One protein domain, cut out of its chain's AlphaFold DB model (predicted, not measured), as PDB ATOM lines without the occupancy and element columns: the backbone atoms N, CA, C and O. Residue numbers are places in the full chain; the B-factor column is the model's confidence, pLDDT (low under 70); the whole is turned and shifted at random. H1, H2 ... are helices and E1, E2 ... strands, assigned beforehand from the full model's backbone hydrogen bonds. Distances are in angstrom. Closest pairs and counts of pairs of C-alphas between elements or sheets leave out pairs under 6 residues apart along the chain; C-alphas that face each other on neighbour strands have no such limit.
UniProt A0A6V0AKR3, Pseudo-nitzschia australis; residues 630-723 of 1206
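Overview. This is residues 630 to 723 of the 1206 residues of a protein of Pseudo-nitzschia australis (UniProt A0A6V0AKR3). Two strongly twisted sheets lie face to face as a small sandwich, E1 to E4 making one sheet and E5 to E7 the other, with E1 coming close to E5 along one side. On the other side, where E3 and E7 stand apart, the short helix H1 lies between the two sheets, and the equally short H2 follows it beside E7. The printed part has 94 residues, with seven named strands followed by two named helices; both sheets are antiparallel throughout, in the orders E1 - E2 - E3 - E4 and E5 - E6 - E7. The class is mixed, helices and strands. The whole is compact, with a radius of gyration of the C-alphas of 12.5 A and spans of 37 by 28 by 23 A.

Arrangement. E1, residues 635 to 639, and E2, residues 645 to 649, form a hairpin, with N 637 and O 646 2.8 A apart. E2 and E3, residues 652 to 658, form the next, with N 647 and O 654 at 2.8 A. E3 and E4, residues 666 to 671, form a third, with N 669 and O 655 at 2.8 A; these four strands make a meander, each the antiparallel neighbour of the one before. A second meander holds E5, residues 677 to 683, E6, residues 689 to 695, and E7, residues 700 to 704. N 682 and O 691 of E5 and E6 are 2.8 A apart, as are N 692 and O 701 of E6 and E7. The sheets form a sandwich, two sheets face to face, their strands at 24 degrees; the closest C-alphas of E1 and E5 are Val 637 and Arg 682, 6.2 A apart. H1, residues 707 to 712, only grazes both sheets; its closest C-alpha pair with E7 is Gly 709 and Val 703, 5.9 A. H2, residues 716 to 721, is on the second sheet at a height over the sheet of 9.8 A; its closest C-alpha pair with E7 is Leu 719 and Arg 701, 6.9 A. In H1 and H2 every O i to N i+4 pair is within hydrogen-bond range.

Along the chain. E1 begins at C-alpha 635, (40.102, -48.401, -32.229). From first to last C-alpha, E3 measures 19.4 A, E5 18.1 A and E6 20.0 A. H2 ends at C-alpha 721, (37.174, -39.626, -55.617).

Size, cuts and confidence. The farthest C-alphas, Pro 662 and Pro 696, are 37.1 A apart. The printed part has no cut, and no link is long. Mean pLDDT of the printed part is 73.8; 30 residues are under 70, among them 660 to 665, 670 to 675 and 711 to 718.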
ATOM      1  N   ALA A 630      27.449 -48.470 -25.542       69.44
ATOM      2  CA  ALA A 630      28.281 -49.646 -25.295       69.44
ATOM      3  C   ALA A 630      28.348 -50.522 -26.560       69.44
ATOM      4  O   ALA A 630      27.315 -50.788 -27.174       69.44
ATOM      5  N   GLY A 631      29.556 -50.927 -26.940       66.88
ATOM      6  CA  GLY A 631      29.846 -51.724 -28.130       66.88
ATOM      7  C   GLY A 631      31.322 -52.119 -28.167       66.88
ATOM      8  O   GLY A 631      32.131 -51.529 -27.440       66.88
ATOM      9  N   ASP A 632      31.645 -53.107 -28.998       70.81
ATOM     10  CA  ASP A 632      32.997 -53.640 -29.172       70.81
ATOM     11  C   ASP A 632      33.710 -52.852 -30.278       70.81
ATOM     12  O   ASP A 632      33.638 -53.172 -31.460       70.81
ATOM     13  N   TYR A 633      34.349 -51.745 -29.891       73.50
ATOM     14  CA  TYR A 633      35.097 -50.891 -30.815       73.50
ATOM     15  C   TYR A 633      36.586 -51.256 -30.798       73.50
ATOM     16  O   TYR A 633      37.224 -51.229 -29.744       73.50
ATOM     17  N   ASP A 634      37.157 -51.503 -31.972       68.44
ATOM     18  CA  ASP A 634      38.546 -51.932 -32.153       68.44
ATOM     19  C   ASP A 634      39.551 -50.791 -31.934       68.44
ATOM     20  O   ASP A 634      40.655 -50.994 -31.429       68.44
ATOM     21  N   SER A 635      39.209 -49.564 -32.355       70.12
ATOM     22  CA  SER A 635      40.102 -48.401 -32.229       70.12
ATOM     23  C   SER A 635      39.394 -47.051 -32.406       70.12
ATOM     24  O   SER A 635      38.370 -46.955 -33.076       70.12
ATOM     25  N   LEU A 636      39.965 -45.978 -31.837       75.75
ATOM     26  CA  LEU A 636      39.585 -44.583 -32.109       75.75
ATOM     27  C   LEU A 636      40.527 -43.993 -33.167       75.75
ATOM     28  O   LEU A 636      41.730 -43.870 -32.934       75.75
ATOM     29  N   VAL A 637      39.975 -43.579 -34.304       74.06
ATOM     30  CA  VAL A 637      40.727 -43.035 -35.443       74.06
ATOM     31  C   VAL A 637      40.976 -41.537 -35.283       74.06
ATOM     32  O   VAL A 637      42.108 -41.076 -35.425       74.06
ATOM     33  N   SER A 638      39.926 -40.754 -35.012       77.38
ATOM     34  CA  SER A 638      40.015 -39.291 -34.950       77.38
ATOM     35  C   SER A 638      38.849 -38.659 -34.190       77.38
ATOM     36  O   SER A 638      37.780 -39.255 -34.066       77.38
ATOM     37  N   GLN A 639      39.047 -37.412 -33.755       76.69
ATOM     38  CA  GLN A 639      37.959 -36.465 -33.541       76.69
ATOM     39  C   GLN A 639      38.114 -35.290 -34.513       76.69
ATOM     40  O   GLN A 639      39.206 -34.724 -34.649       76.69
ATOM     41  N   THR A 640      37.027 -34.904 -35.170       72.44
ATOM     42  CA  THR A 640      37.002 -33.719 -36.031       72.44
ATOM     43  C   THR A 640      36.947 -32.425 -35.193       72.44
ATOM     44  O   THR A 640      36.506 -32.438 -34.041       72.44
ATOM     45  N   PRO A 641      37.319 -31.261 -35.758       71.06
ATOM     46  CA  PRO A 641      37.163 -29.956 -35.100       71.06
ATOM     47  C   PRO A 641      35.717 -29.599 -34.712       71.06
ATOM     48  O   PRO A 641      35.498 -28.784 -33.820       71.06
ATOM     49  N   SER A 642      34.737 -30.193 -35.392       69.50
ATOM     50  CA  SER A 642      33.291 -30.075 -35.153       69.50
ATOM     51  C   SER A 642      32.777 -31.022 -34.065       69.50
ATOM     52  O   SER A 642      31.621 -30.914 -33.660       69.50
ATOM     53  N   GLY A 643      33.634 -31.916 -33.564       72.38
ATOM     54  CA  GLY A 643      33.352 -32.800 -32.442       72.38
ATOM     55  C   GLY A 643      32.880 -34.202 -32.811       72.38
ATOM     56  O   GLY A 643      32.596 -34.962 -31.888       72.38
ATOM     57  N   GLU A 644      32.815 -34.570 -34.096       78.81
ATOM     58  CA  GLU A 644      32.530 -35.951 -34.503       78.81
ATOM     59  C   GLU A 644      33.637 -36.904 -34.052       78.81
ATOM     60  O   GLU A 644      34.817 -36.585 -34.191       78.81
ATOM     61  N   LEU A 645      33.268 -38.087 -33.553       81.69
ATOM     62  CA  LEU A 645      34.212 -39.142 -33.166       81.69
ATOM     63  C   LEU A 645      34.181 -40.280 -34.179       81.69
ATOM     64  O   LEU A 645      33.109 -40.785 -34.496       81.69
ATOM     65  N   LEU A 646      35.348 -40.687 -34.664       81.88
ATOM     66  CA  LEU A 646      35.497 -41.749 -35.654       81.88
ATOM     67  C   LEU A 646      36.141 -42.967 -34.997       81.88
ATOM     68  O   LEU A 646      37.301 -42.900 -34.591       81.88
ATOM     69  N   LEU A 647      35.399 -44.063 -34.900       83.19
ATOM     70  CA  LEU A 647      35.794 -45.334 -34.286       83.19
ATOM     71  C   LEU A 647      35.767 -46.461 -35.324       83.19
ATOM     72  O   LEU A 647      35.123 -46.330 -36.360       83.19
ATOM     73  N   VAL A 648      36.455 -47.562 -35.043       82.50
ATOM     74  CA  VAL A 648      36.379 -48.801 -35.826       82.50
ATOM     75  C   VAL A 648      35.585 -49.841 -35.042       82.50
ATOM     76  O   VAL A 648      35.810 -49.983 -33.846       82.50
ATOM     77  N   GLU A 649      34.655 -50.526 -35.701       83.50
ATOM     78  CA  GLU A 649      33.840 -51.630 -35.166       83.50
ATOM     79  C   GLU A 649      33.718 -52.692 -36.269       83.50
ATOM     80  O   GLU A 649      33.212 -52.388 -37.354       83.50
ATOM     81  N   ASP A 650      34.214 -53.910 -36.042       80.56
ATOM     82  CA  ASP A 650      34.166 -55.030 -36.997       80.56
ATOM     83  C   ASP A 650      34.710 -54.675 -38.395       80.56
ATOM     84  O   ASP A 650      34.110 -54.985 -39.429       80.56
ATOM     85  N   SER A 651      35.858 -53.987 -38.452       78.81
ATOM     86  CA  SER A 651      36.433 -53.467 -39.710       78.81
ATOM     87  C   SER A 651      35.528 -52.466 -40.458       78.81
ATOM     88  O   SER A 651      35.678 -52.273 -41.666       78.81
ATOM     89  N   ASN A 652      34.594 -51.801 -39.771       80.06
ATOM     90  CA  ASN A 652      33.790 -50.699 -40.307       80.06
ATOM     91  C   ASN A 652      34.118 -49.392 -39.590       80.06
ATOM     92  O   ASN A 652      34.461 -49.383 -38.411       80.06
ATOM     93  N   LEU A 653      33.980 -48.270 -40.298       81.44
ATOM     94  CA  LEU A 653      34.157 -46.946 -39.711       81.44
ATOM     95  C   LEU A 653      32.822 -46.452 -39.141       81.44
ATOM     96  O   LEU A 653      31.832 -46.293 -39.855       81.44
ATOM     97  N   VAL A 654      32.795 -46.160 -37.849       83.81
ATOM     98  CA  VAL A 654      31.626 -45.644 -37.140       83.81
ATOM     99  C   VAL A 654      31.866 -44.189 -36.777       83.81
ATOM    100  O   VAL A 654      32.852 -43.861 -36.119       83.81
ATOM    101  N   ILE A 655      30.947 -43.313 -37.175       83.94
ATOM    102  CA  ILE A 655      30.996 -41.886 -36.862       83.94
ATOM    103  C   ILE A 655      29.945 -41.586 -35.801       83.94
ATOM    104  O   ILE A 655      28.773 -41.917 -35.950       83.94
ATOM    105  N   PHE A 656      30.342 -40.918 -34.731       83.19
ATOM    106  CA  PHE A 656      29.425 -40.375 -33.741       83.19
ATOM    107  C   PHE A 656      29.333 -38.874 -33.938       83.19
ATOM    108  O   PHE A 656      30.279 -38.147 -33.637       83.19
ATOM    109  N   GLU A 657      28.189 -38.411 -34.436       83.19
ATOM    110  CA  GLU A 657      27.930 -36.989 -34.636       83.19
ATOM    111  C   GLU A 657      27.368 -36.354 -33.360       83.19
ATOM    112  O   GLU A 657      26.433 -36.898 -32.766       83.19
ATOM    113  N   PRO A 658      27.890 -35.201 -32.920       76.88
ATOM    114  CA  PRO A 658      27.384 -34.529 -31.737       76.88
ATOM    115  C   PRO A 658      26.115 -33.721 -32.063       76.88
ATOM    116  O   PRO A 658      26.058 -32.981 -33.048       76.88
ATOM    117  N   LYS A 659      25.090 -33.776 -31.202       75.56
ATOM    118  CA  LYS A 659      23.907 -32.896 -31.290       75.56
ATOM    119  C   LYS A 659      24.253 -31.491 -30.790       75.56
ATOM    120  O   LYS A 659      23.918 -31.131 -29.662       75.56
ATOM    121  N   GLY A 660      24.947 -30.725 -31.634       64.31
ATOM    122  CA  GLY A 660      25.546 -29.422 -31.319       64.31
ATOM    123  C   GLY A 660      26.988 -29.557 -30.821       64.31
ATOM    124  O   GLY A 660      27.370 -30.602 -30.322       64.31
ATOM    125  N   PHE A 661      27.819 -28.522 -30.951       52.72
ATOM    126  CA  PHE A 661      29.172 -28.553 -30.390       52.72
ATOM    127  C   PHE A 661      29.363 -27.418 -29.378       52.72
ATOM    128  O   PHE A 661      29.174 -26.246 -29.723       52.72
ATOM    129  N   PRO A 662      29.712 -27.727 -28.117       55.78
ATOM    130  CA  PRO A 662      29.929 -29.061 -27.543       55.78
ATOM    131  C   PRO A 662      28.603 -29.796 -27.302       55.78
ATOM    132  O   PRO A 662      27.601 -29.153 -26.988       55.78
ATOM    133  N   SER A 663      28.601 -31.127 -27.372       56.94
ATOM    134  CA  SER A 663      27.445 -31.934 -26.970       56.94
ATOM    135  C   SER A 663      27.864 -33.180 -26.215       56.94
ATOM    136  O   SER A 663      28.931 -33.759 -26.428       56.94
ATOM    137  N   ASP A 664      27.001 -33.552 -25.282       61.62
ATOM    138  CA  ASP A 664      27.008 -34.812 -24.565       61.62
ATOM    139  C   ASP A 664      26.053 -35.824 -25.202       61.62
ATOM    140  O   ASP A 664      25.964 -36.943 -24.728       61.62
ATOM    141  N   GLN A 665      25.363 -35.492 -26.285       67.69
ATOM    142  CA  GLN A 665      24.497 -36.418 -27.000       67.69
ATOM    143  C   GLN A 665      25.091 -36.698 -28.368       67.69
ATOM    144  O   GLN A 665      25.147 -35.808 -29.217       67.69
ATOM    145  N   TYR A 666      25.511 -37.942 -28.574       75.81
ATOM    146  CA  TYR A 666      26.006 -38.405 -29.860       75.81
ATOM    147  C   TYR A 666      24.957 -39.253 -30.560       75.81
ATOM    148  O   TYR A 666      24.249 -40.050 -29.944       75.81
ATOM    149  N   GLU A 667      24.876 -39.081 -31.867       81.31
ATOM    150  CA  GLU A 667      24.111 -39.935 -32.754       81.31
ATOM    151  C   GLU A 667      25.081 -40.867 -33.480       81.31
ATOM    152  O   GLU A 667      26.005 -40.405 -34.154       81.31
ATOM    153  N   LYS A 668      24.903 -42.185 -33.304       83.31
ATOM    154  CA  LYS A 668      25.681 -43.195 -34.032       83.31
ATOM    155  C   LYS A 668      25.262 -43.147 -35.495       83.31
ATOM    156  O   LYS A 668      24.130 -43.493 -35.826       83.31
ATOM    157  N   LYS A 669      26.190 -42.776 -36.364       75.12
ATOM    158  CA  LYS A 669      26.107 -43.006 -37.800       75.12
ATOM    159  C   LYS A 669      27.129 -44.064 -38.166       75.12
ATOM    160  O   LYS A 669      28.325 -43.805 -38.273       75.12
ATOM    161  N   THR A 670      26.646 -45.286 -38.337       68.44
ATOM    162  CA  THR A 670      27.472 -46.352 -38.893       68.44
ATOM    163  C   THR A 670      27.647 -46.081 -40.376       68.44
ATOM    164  O   THR A 670      26.659 -46.023 -41.110       68.44
ATOM    165  N   PHE A 671      28.892 -45.924 -40.815       69.06
ATOM    166  CA  PHE A 671      29.197 -45.982 -42.227       69.06
ATOM    167  C   PHE A 671      29.610 -47.409 -42.577       69.06
ATOM    168  O   PHE A 671      30.592 -47.942 -42.063       69.06
ATOM    169  N   VAL A 672      28.834 -48.026 -43.460       63.12
ATOM    170  CA  VAL A 672      29.171 -49.314 -44.053       63.12
ATOM    171  C   VAL A 672      29.442 -49.032 -45.517       63.12
ATOM    172  O   VAL A 672      28.520 -48.679 -46.254       63.12
ATOM    173  N   ALA A 673      30.699 -49.159 -45.935       61.25
ATOM    174  CA  ALA A 673      30.982 -49.249 -47.359       61.25
ATOM    175  C   ALA A 673      30.261 -50.502 -47.868       61.25
ATOM    176  O   ALA A 673      30.464 -51.601 -47.354       61.25
ATOM    177  N   SER A 674      29.354 -50.335 -48.830       62.00
ATOM    178  CA  SER A 674      28.450 -51.411 -49.260       62.00
ATOM    179  C   SER A 674      29.189 -52.610 -49.852       62.00
ATOM    180  O   SER A 674      28.638 -53.708 -49.899       62.00
ATOM    181  N   THR A 675      30.424 -52.394 -50.307       64.94
ATOM    182  CA  THR A 675      31.222 -53.373 -51.048       64.94
ATOM    183  C   THR A 675      32.628 -53.609 -50.480       64.94
ATOM    184  O   THR A 675      33.318 -54.504 -50.964       64.94
ATOM    185  N   ARG A 676      33.072 -52.853 -49.462       73.88
ATOM    186  CA  ARG A 676      34.470 -52.849 -48.983       73.88
ATOM    187  C   ARG A 676      34.561 -52.885 -47.454       73.88
ATOM    188  O   ARG A 676      33.703 -52.337 -46.773       73.88
ATOM    189  N   LYS A 677      35.628 -53.473 -46.904       80.62
ATOM    190  CA  LYS A 677      35.919 -53.473 -45.450       80.62
ATOM    191  C   LYS A 677      37.148 -52.622 -45.141       80.62
ATOM    192  O   LYS A 677      38.068 -52.579 -45.948       80.62
ATOM    193  N   LEU A 678      37.186 -51.939 -43.999       79.81
ATOM    194  CA  LEU A 678      38.333 -51.129 -43.587       79.81
ATOM    195  C   LEU A 678      39.495 -52.045 -43.171       79.81
ATOM    196  O   LEU A 678      39.396 -52.762 -42.181       79.81
ATOM    197  N   ALA A 679      40.602 -51.995 -43.908       78.31
ATOM    198  CA  ALA A 679      41.835 -52.719 -43.599       78.31
ATOM    199  C   ALA A 679      42.769 -51.913 -42.678       78.31
ATOM    200  O   ALA A 679      43.545 -52.480 -41.912       78.31
ATOM    201  N   GLY A 680      42.696 -50.579 -42.720       77.62
ATOM    202  CA  GLY A 680      43.488 -49.723 -41.844       77.62
ATOM    203  C   GLY A 680      43.039 -48.267 -41.843       77.62
ATOM    204  O   GLY A 680      42.515 -47.760 -42.829       77.62
ATOM    205  N   ALA A 681      43.271 -47.573 -40.727       79.81
ATOM    206  CA  ALA A 681      43.007 -46.143 -40.601       79.81
ATOM    207  C   ALA A 681      44.080 -45.438 -39.764       79.81
ATOM    208  O   ALA A 681      44.565 -45.976 -38.761       79.81
ATOM    209  N   ARG A 682      44.464 -44.225 -40.167       73.44
ATOM    210  CA  ARG A 682      45.453 -43.380 -39.481       73.44
ATOM    211  C   ARG A 682      45.063 -41.909 -39.560       73.44
ATOM    212  O   ARG A 682      44.449 -41.466 -40.522       73.44
ATOM    213  N   LEU A 683      45.469 -41.130 -38.563       79.81
ATOM    214  CA  LEU A 683      45.326 -39.675 -38.555       79.81
ATOM    215  C   LEU A 683      46.675 -39.030 -38.885       79.81
ATOM    216  O   LEU A 683      47.690 -39.383 -38.287       79.81
ATOM    217  N   SER A 684      46.677 -38.068 -39.808       67.75
ATOM    218  CA  SER A 684      47.858 -37.247 -40.119       67.75
ATOM    219  C   SER A 684      48.404 -36.536 -38.876       67.75
ATOM    220  O   SER A 684      47.654 -36.163 -37.971       67.75
ATOM    221  N   SER A 685      49.714 -36.283 -38.840       63.38
ATOM    222  CA  SER A 685      50.382 -35.649 -37.692       63.38
ATOM    223  C   SER A 685      49.812 -34.264 -37.359       63.38
ATOM    224  O   SER A 685      49.657 -33.919 -36.190       63.38
ATOM    225  N   ASN A 686      49.412 -33.495 -38.380       57.03
ATOM    226  CA  ASN A 686      48.760 -32.190 -38.224       57.03
ATOM    227  C   ASN A 686      47.245 -32.281 -37.942       57.03
ATOM    228  O   ASN A 686      46.586 -31.250 -37.818       57.03
ATOM    229  N   ARG A 687      46.695 -33.501 -37.858       65.75
ATOM    230  CA  ARG A 687      45.279 -33.828 -37.634       65.75
ATOM    231  C   ARG A 687      44.312 -33.234 -38.654       65.75
ATOM    232  O   ARG A 687      43.117 -33.169 -38.379       65.75
ATOM    233  N   LYS A 688      44.798 -32.792 -39.817       71.00
ATOM    234  CA  LYS A 688      43.958 -32.201 -40.871       71.00
ATOM    235  C   LYS A 688      43.374 -33.245 -41.810       71.00
ATOM    236  O   LYS A 688      42.355 -32.978 -42.434       71.00
ATOM    237  N   PHE A 689      43.990 -34.419 -41.885       77.62
ATOM    238  CA  PHE A 689      43.614 -35.500 -42.791       77.62
ATOM    239  C   PHE A 689      43.564 -36.853 -42.092       77.62
ATOM    240  O   PHE A 689      44.370 -37.117 -41.196       77.62
ATOM    241  N   ILE A 690      42.662 -37.708 -42.550       80.56
ATOM    242  CA  ILE A 690      42.529 -39.111 -42.169       80.56
ATOM    243  C   ILE A 690      42.919 -39.946 -43.384       80.56
ATOM    244  O   ILE A 690      42.465 -39.676 -44.493       80.56
ATOM    245  N   ILE A 691      43.770 -40.936 -43.157       81.75
ATOM    246  CA  ILE A 691      44.208 -41.913 -44.146       81.75
ATOM    247  C   ILE A 691      43.436 -43.198 -43.875       81.75
ATOM    248  O   ILE A 691      43.456 -43.700 -42.751       81.75
ATOM    249  N   LEU A 692      42.761 -43.717 -44.892       82.69
ATOM    250  CA  LEU A 692      41.956 -44.930 -44.838       82.69
ATOM    251  C   LEU A 692      42.460 -45.906 -45.901       82.69
ATOM    252  O   LEU A 692      42.771 -45.501 -47.016       82.69
ATOM    253  N   VAL A 693      42.517 -47.187 -45.561       81.81
ATOM    254  CA  VAL A 693      42.847 -48.284 -46.475       81.81
ATOM    255  C   VAL A 693      41.704 -49.280 -46.396       81.81
ATOM    256  O   VAL A 693      41.353 -49.723 -45.301       81.81
ATOM    257  N   TYR A 694      41.107 -49.608 -47.536       80.12
ATOM    258  CA  TYR A 694      39.998 -50.557 -47.630       80.12
ATOM    259  C   TYR A 694      40.434 -51.829 -48.370       80.12
ATOM    260  O   TYR A 694      41.356 -51.807 -49.171       80.12
ATOM    261  N   SER A 695      39.764 -52.941 -48.084       69.50
ATOM    262  CA  SER A 695      39.888 -54.242 -48.741       69.50
ATOM    263  C   SER A 695      38.632 -54.494 -49.590       69.50
ATOM    264  O   SER A 695      37.535 -54.143 -49.136       69.50
ATOM    265  N   PRO A 696      38.738 -55.127 -50.775       59.25
ATOM    266  CA  PRO A 696      39.933 -55.800 -51.307       59.25
ATOM    267  C   PRO A 696      40.902 -54.903 -52.091       59.25
ATOM    268  O   PRO A 696      42.034 -55.311 -52.287       59.25
ATOM    269  N   ASP A 697      40.508 -53.690 -52.495       72.06
ATOM    270  CA  ASP A 697      41.319 -52.896 -53.437       72.06
ATOM    271  C   ASP A 697      42.639 -52.340 -52.878       72.06
ATOM    272  O   ASP A 697      43.473 -51.867 -53.645       72.06
ATOM    273  N   GLY A 698      42.834 -52.349 -51.557       74.19
ATOM    274  CA  GLY A 698      44.051 -51.862 -50.906       74.19
ATOM    275  C   GLY A 698      44.304 -50.362 -51.093       74.19
ATOM    276  O   GLY A 698      45.333 -49.853 -50.647       74.19
ATOM    277  N   ALA A 699      43.384 -49.632 -51.731       78.44
ATOM    278  CA  ALA A 699      43.649 -48.279 -52.186       78.44
ATOM    279  C   ALA A 699      43.677 -47.301 -51.006       78.44
ATOM    280  O   ALA A 699      42.771 -47.267 -50.157       78.44
ATOM    281  N   ILE A 700      44.730 -46.479 -50.977       82.50
ATOM    282  CA  ILE A 700      44.932 -45.449 -49.962       82.50
ATOM    283  C   ILE A 700      43.997 -44.289 -50.268       82.50
ATOM    284  O   ILE A 700      44.021 -43.722 -51.357       82.50
ATOM    285  N   ARG A 701      43.187 -43.910 -49.286       82.31
ATOM    286  CA  ARG A 701      42.238 -42.804 -49.386       82.31
ATOM    287  C   ARG A 701      42.560 -41.751 -48.350       82.31
ATOM    288  O   ARG A 701      42.804 -42.081 -47.189       82.31
ATOM    289  N   VAL A 702      42.555 -40.486 -48.756       84.69
ATOM    290  CA  VAL A 702      42.860 -39.359 -47.868       84.69
ATOM    291  C   VAL A 702      41.673 -38.420 -47.827       84.69
ATOM    292  O   VAL A 702      41.296 -37.839 -48.838       84.69
ATOM    293  N   VAL A 703      41.109 -38.229 -46.636       83.06
ATOM    294  CA  VAL A 703      39.963 -37.337 -46.437       83.06
ATOM    295  C   VAL A 703      40.254 -36.257 -45.402       83.06
ATOM    296  O   VAL A 703      40.972 -36.510 -44.430       83.06
ATOM    297  N   PRO A 704      39.707 -35.040 -45.559       82.81
ATOM    298  CA  PRO A 704      39.826 -34.006 -44.541       82.81
ATOM    299  C   PRO A 704      39.187 -34.448 -43.219       82.81
ATOM    300  O   PRO A 704      38.042 -34.894 -43.186       82.81
ATOM    301  N   ASN A 705      39.891 -34.240 -42.109       82.69
ATOM    302  CA  ASN A 705      39.377 -34.433 -40.755       82.69
ATOM    303  C   ASN A 705      38.451 -33.263 -40.371       82.69
ATOM    304  O   ASN A 705      38.793 -32.426 -39.542       82.69
ATOM    305  N   THR A 706      37.300 -33.152 -41.032       81.12
ATOM    306  CA  THR A 706      36.268 -32.128 -40.792       81.12
ATOM    307  C   THR A 706      34.888 -32.769 -40.862       81.12
ATOM    308  O   THR A 706      34.755 -33.764 -41.564       81.12
ATOM    309  N   ALA A 707      33.861 -32.177 -40.236       74.19
ATOM    310  CA  ALA A 707      32.468 -32.631 -40.373       74.19
ATOM    311  C   ALA A 707      32.073 -32.939 -41.813       74.19
ATOM    312  O   ALA A 707      31.510 -33.989 -42.106       74.19
ATOM    313  N   ALA A 708      32.389 -32.019 -42.728       74.31
ATOM    314  CA  ALA A 708      32.074 -32.173 -44.138       74.31
ATOM    315  C   ALA A 708      32.870 -33.323 -44.774       74.31
ATOM    316  O   ALA A 708      32.288 -34.131 -45.487       74.31
ATOM    317  N   GLY A 709      34.171 -33.432 -44.483       74.25
ATOM    318  CA  GLY A 709      35.028 -34.497 -45.015       74.25
ATOM    319  C   GLY A 709      34.654 -35.887 -44.500       74.25
ATOM    320  O   GLY A 709      34.629 -36.837 -45.272       74.25
ATOM    321  N   THR A 710      34.280 -36.005 -43.226       72.38
ATOM    322  CA  THR A 710      33.844 -37.271 -42.622       72.38
ATOM    323  C   THR A 710      32.404 -37.616 -42.990       72.38
ATOM    324  O   THR A 710      32.092 -38.787 -43.166       72.38
ATOM    325  N   SER A 711      31.533 -36.621 -43.187       69.19
ATOM    326  CA  SER A 711      30.175 -36.830 -43.714       69.19
ATOM    327  C   SER A 711      30.164 -37.207 -45.195       69.19
ATOM    328  O   SER A 711      29.219 -37.836 -45.654       69.19
ATOM    329  N   ALA A 712      31.192 -36.836 -45.959       65.25
ATOM    330  CA  ALA A 712      31.311 -37.207 -47.366       65.25
ATOM    331  C   ALA A 712      31.617 -38.708 -47.548       65.25
ATOM    332  O   ALA A 712      31.273 -39.281 -48.579       65.25
ATOM    333  N   LEU A 713      32.153 -39.378 -46.517       67.12
ATOM    334  CA  LEU A 713      32.416 -40.822 -46.470       67.12
ATOM    335  C   LEU A 713      31.134 -41.673 -46.428       67.12
ATOM    336  O   LEU A 713      31.131 -42.684 -45.756       67.12
ATOM    337  N   GLN A 714      30.022 -41.281 -47.048       61.41
ATOM    338  CA  GLN A 714      28.728 -41.971 -46.913       61.41
ATOM    339  C   GLN A 714      28.387 -42.895 -48.089       61.41
ATOM    340  O   GLN A 714      27.381 -43.600 -48.036       61.41
ATOM    341  N   THR A 715      29.207 -42.913 -49.145       65.75
ATOM    342  CA  THR A 715      28.988 -43.755 -50.333       65.75
ATOM    343  C   THR A 715      30.311 -44.208 -50.948       65.75
ATOM    344  O   THR A 715      31.311 -43.496 -50.846       65.75
ATOM    345  N   ASP A 716      30.298 -45.349 -51.644       66.19
ATOM    346  CA  ASP A 716      31.472 -45.869 -52.363       66.19
ATOM    347  C   ASP A 716      31.979 -44.873 -53.439       66.19
ATOM    348  O   ASP A 716      33.184 -44.735 -53.622       66.19
ATOM    349  N   LEU A 717      31.086 -44.075 -54.050       67.69
ATOM    350  CA  LEU A 717      31.415 -43.053 -55.064       67.69
ATOM    351  C   LEU A 717      32.376 -41.963 -54.560       67.69
ATOM    352  O   LEU A 717      33.294 -41.575 -55.270       67.69
ATOM    353  N   VAL A 718      32.187 -41.468 -53.334       68.12
ATOM    354  CA  VAL A 718      33.050 -40.413 -52.767       68.12
ATOM    355  C   VAL A 718      34.396 -40.979 -52.309       68.12
ATOM    356  O   VAL A 718      35.428 -40.308 -52.381       68.12
ATOM    357  N   LEU A 719      34.397 -42.235 -51.850       70.12
ATOM    358  CA  LEU A 719      35.629 -42.951 -51.527       70.12
ATOM    359  C   LEU A 719      36.505 -43.149 -52.764       70.12
ATOM    360  O   LEU A 719      37.726 -43.130 -52.622       70.12
ATOM    361  N   ASP A 720      35.907 -43.315 -53.943       74.44
ATOM    362  CA  ASP A 720      36.628 -43.443 -55.212       74.44
ATOM    363  C   ASP A 720      37.231 -42.106 -55.682       74.44
ATOM    364  O   ASP A 720      38.304 -42.093 -56.274       74.44
ATOM    365  N   GLU A 721      36.616 -40.966 -55.342       74.69
ATOM    366  CA  GLU A 721      37.174 -39.626 -55.617       74.69
ATOM    367  C   GLU A 721      38.327 -39.235 -54.671       74.69
ATOM    368  O   GLU A 721      39.108 -38.337 -54.981       74.69
ATOM    369  N   SER A 722      38.441 -39.894 -53.511       77.31
ATOM    370  CA  SER A 722      39.440 -39.586 -52.469       77.31
ATOM    371  C   SER A 722      40.672 -40.499 -52.510       77.31
ATOM    372  O   SER A 722      41.472 -40.501 -51.567       77.31
ATOM    373  N   VAL A 723      40.802 -41.313 -53.559       80.75
ATOM    374  CA  VAL A 723      41.925 -42.234 -53.754       80.75
ATOM    375  C   VAL A 723      43.195 -41.444 -54.065       80.75
ATOM    376  O   VAL A 723      43.191 -40.510 -54.865       80.75
TER     377      VAL A 723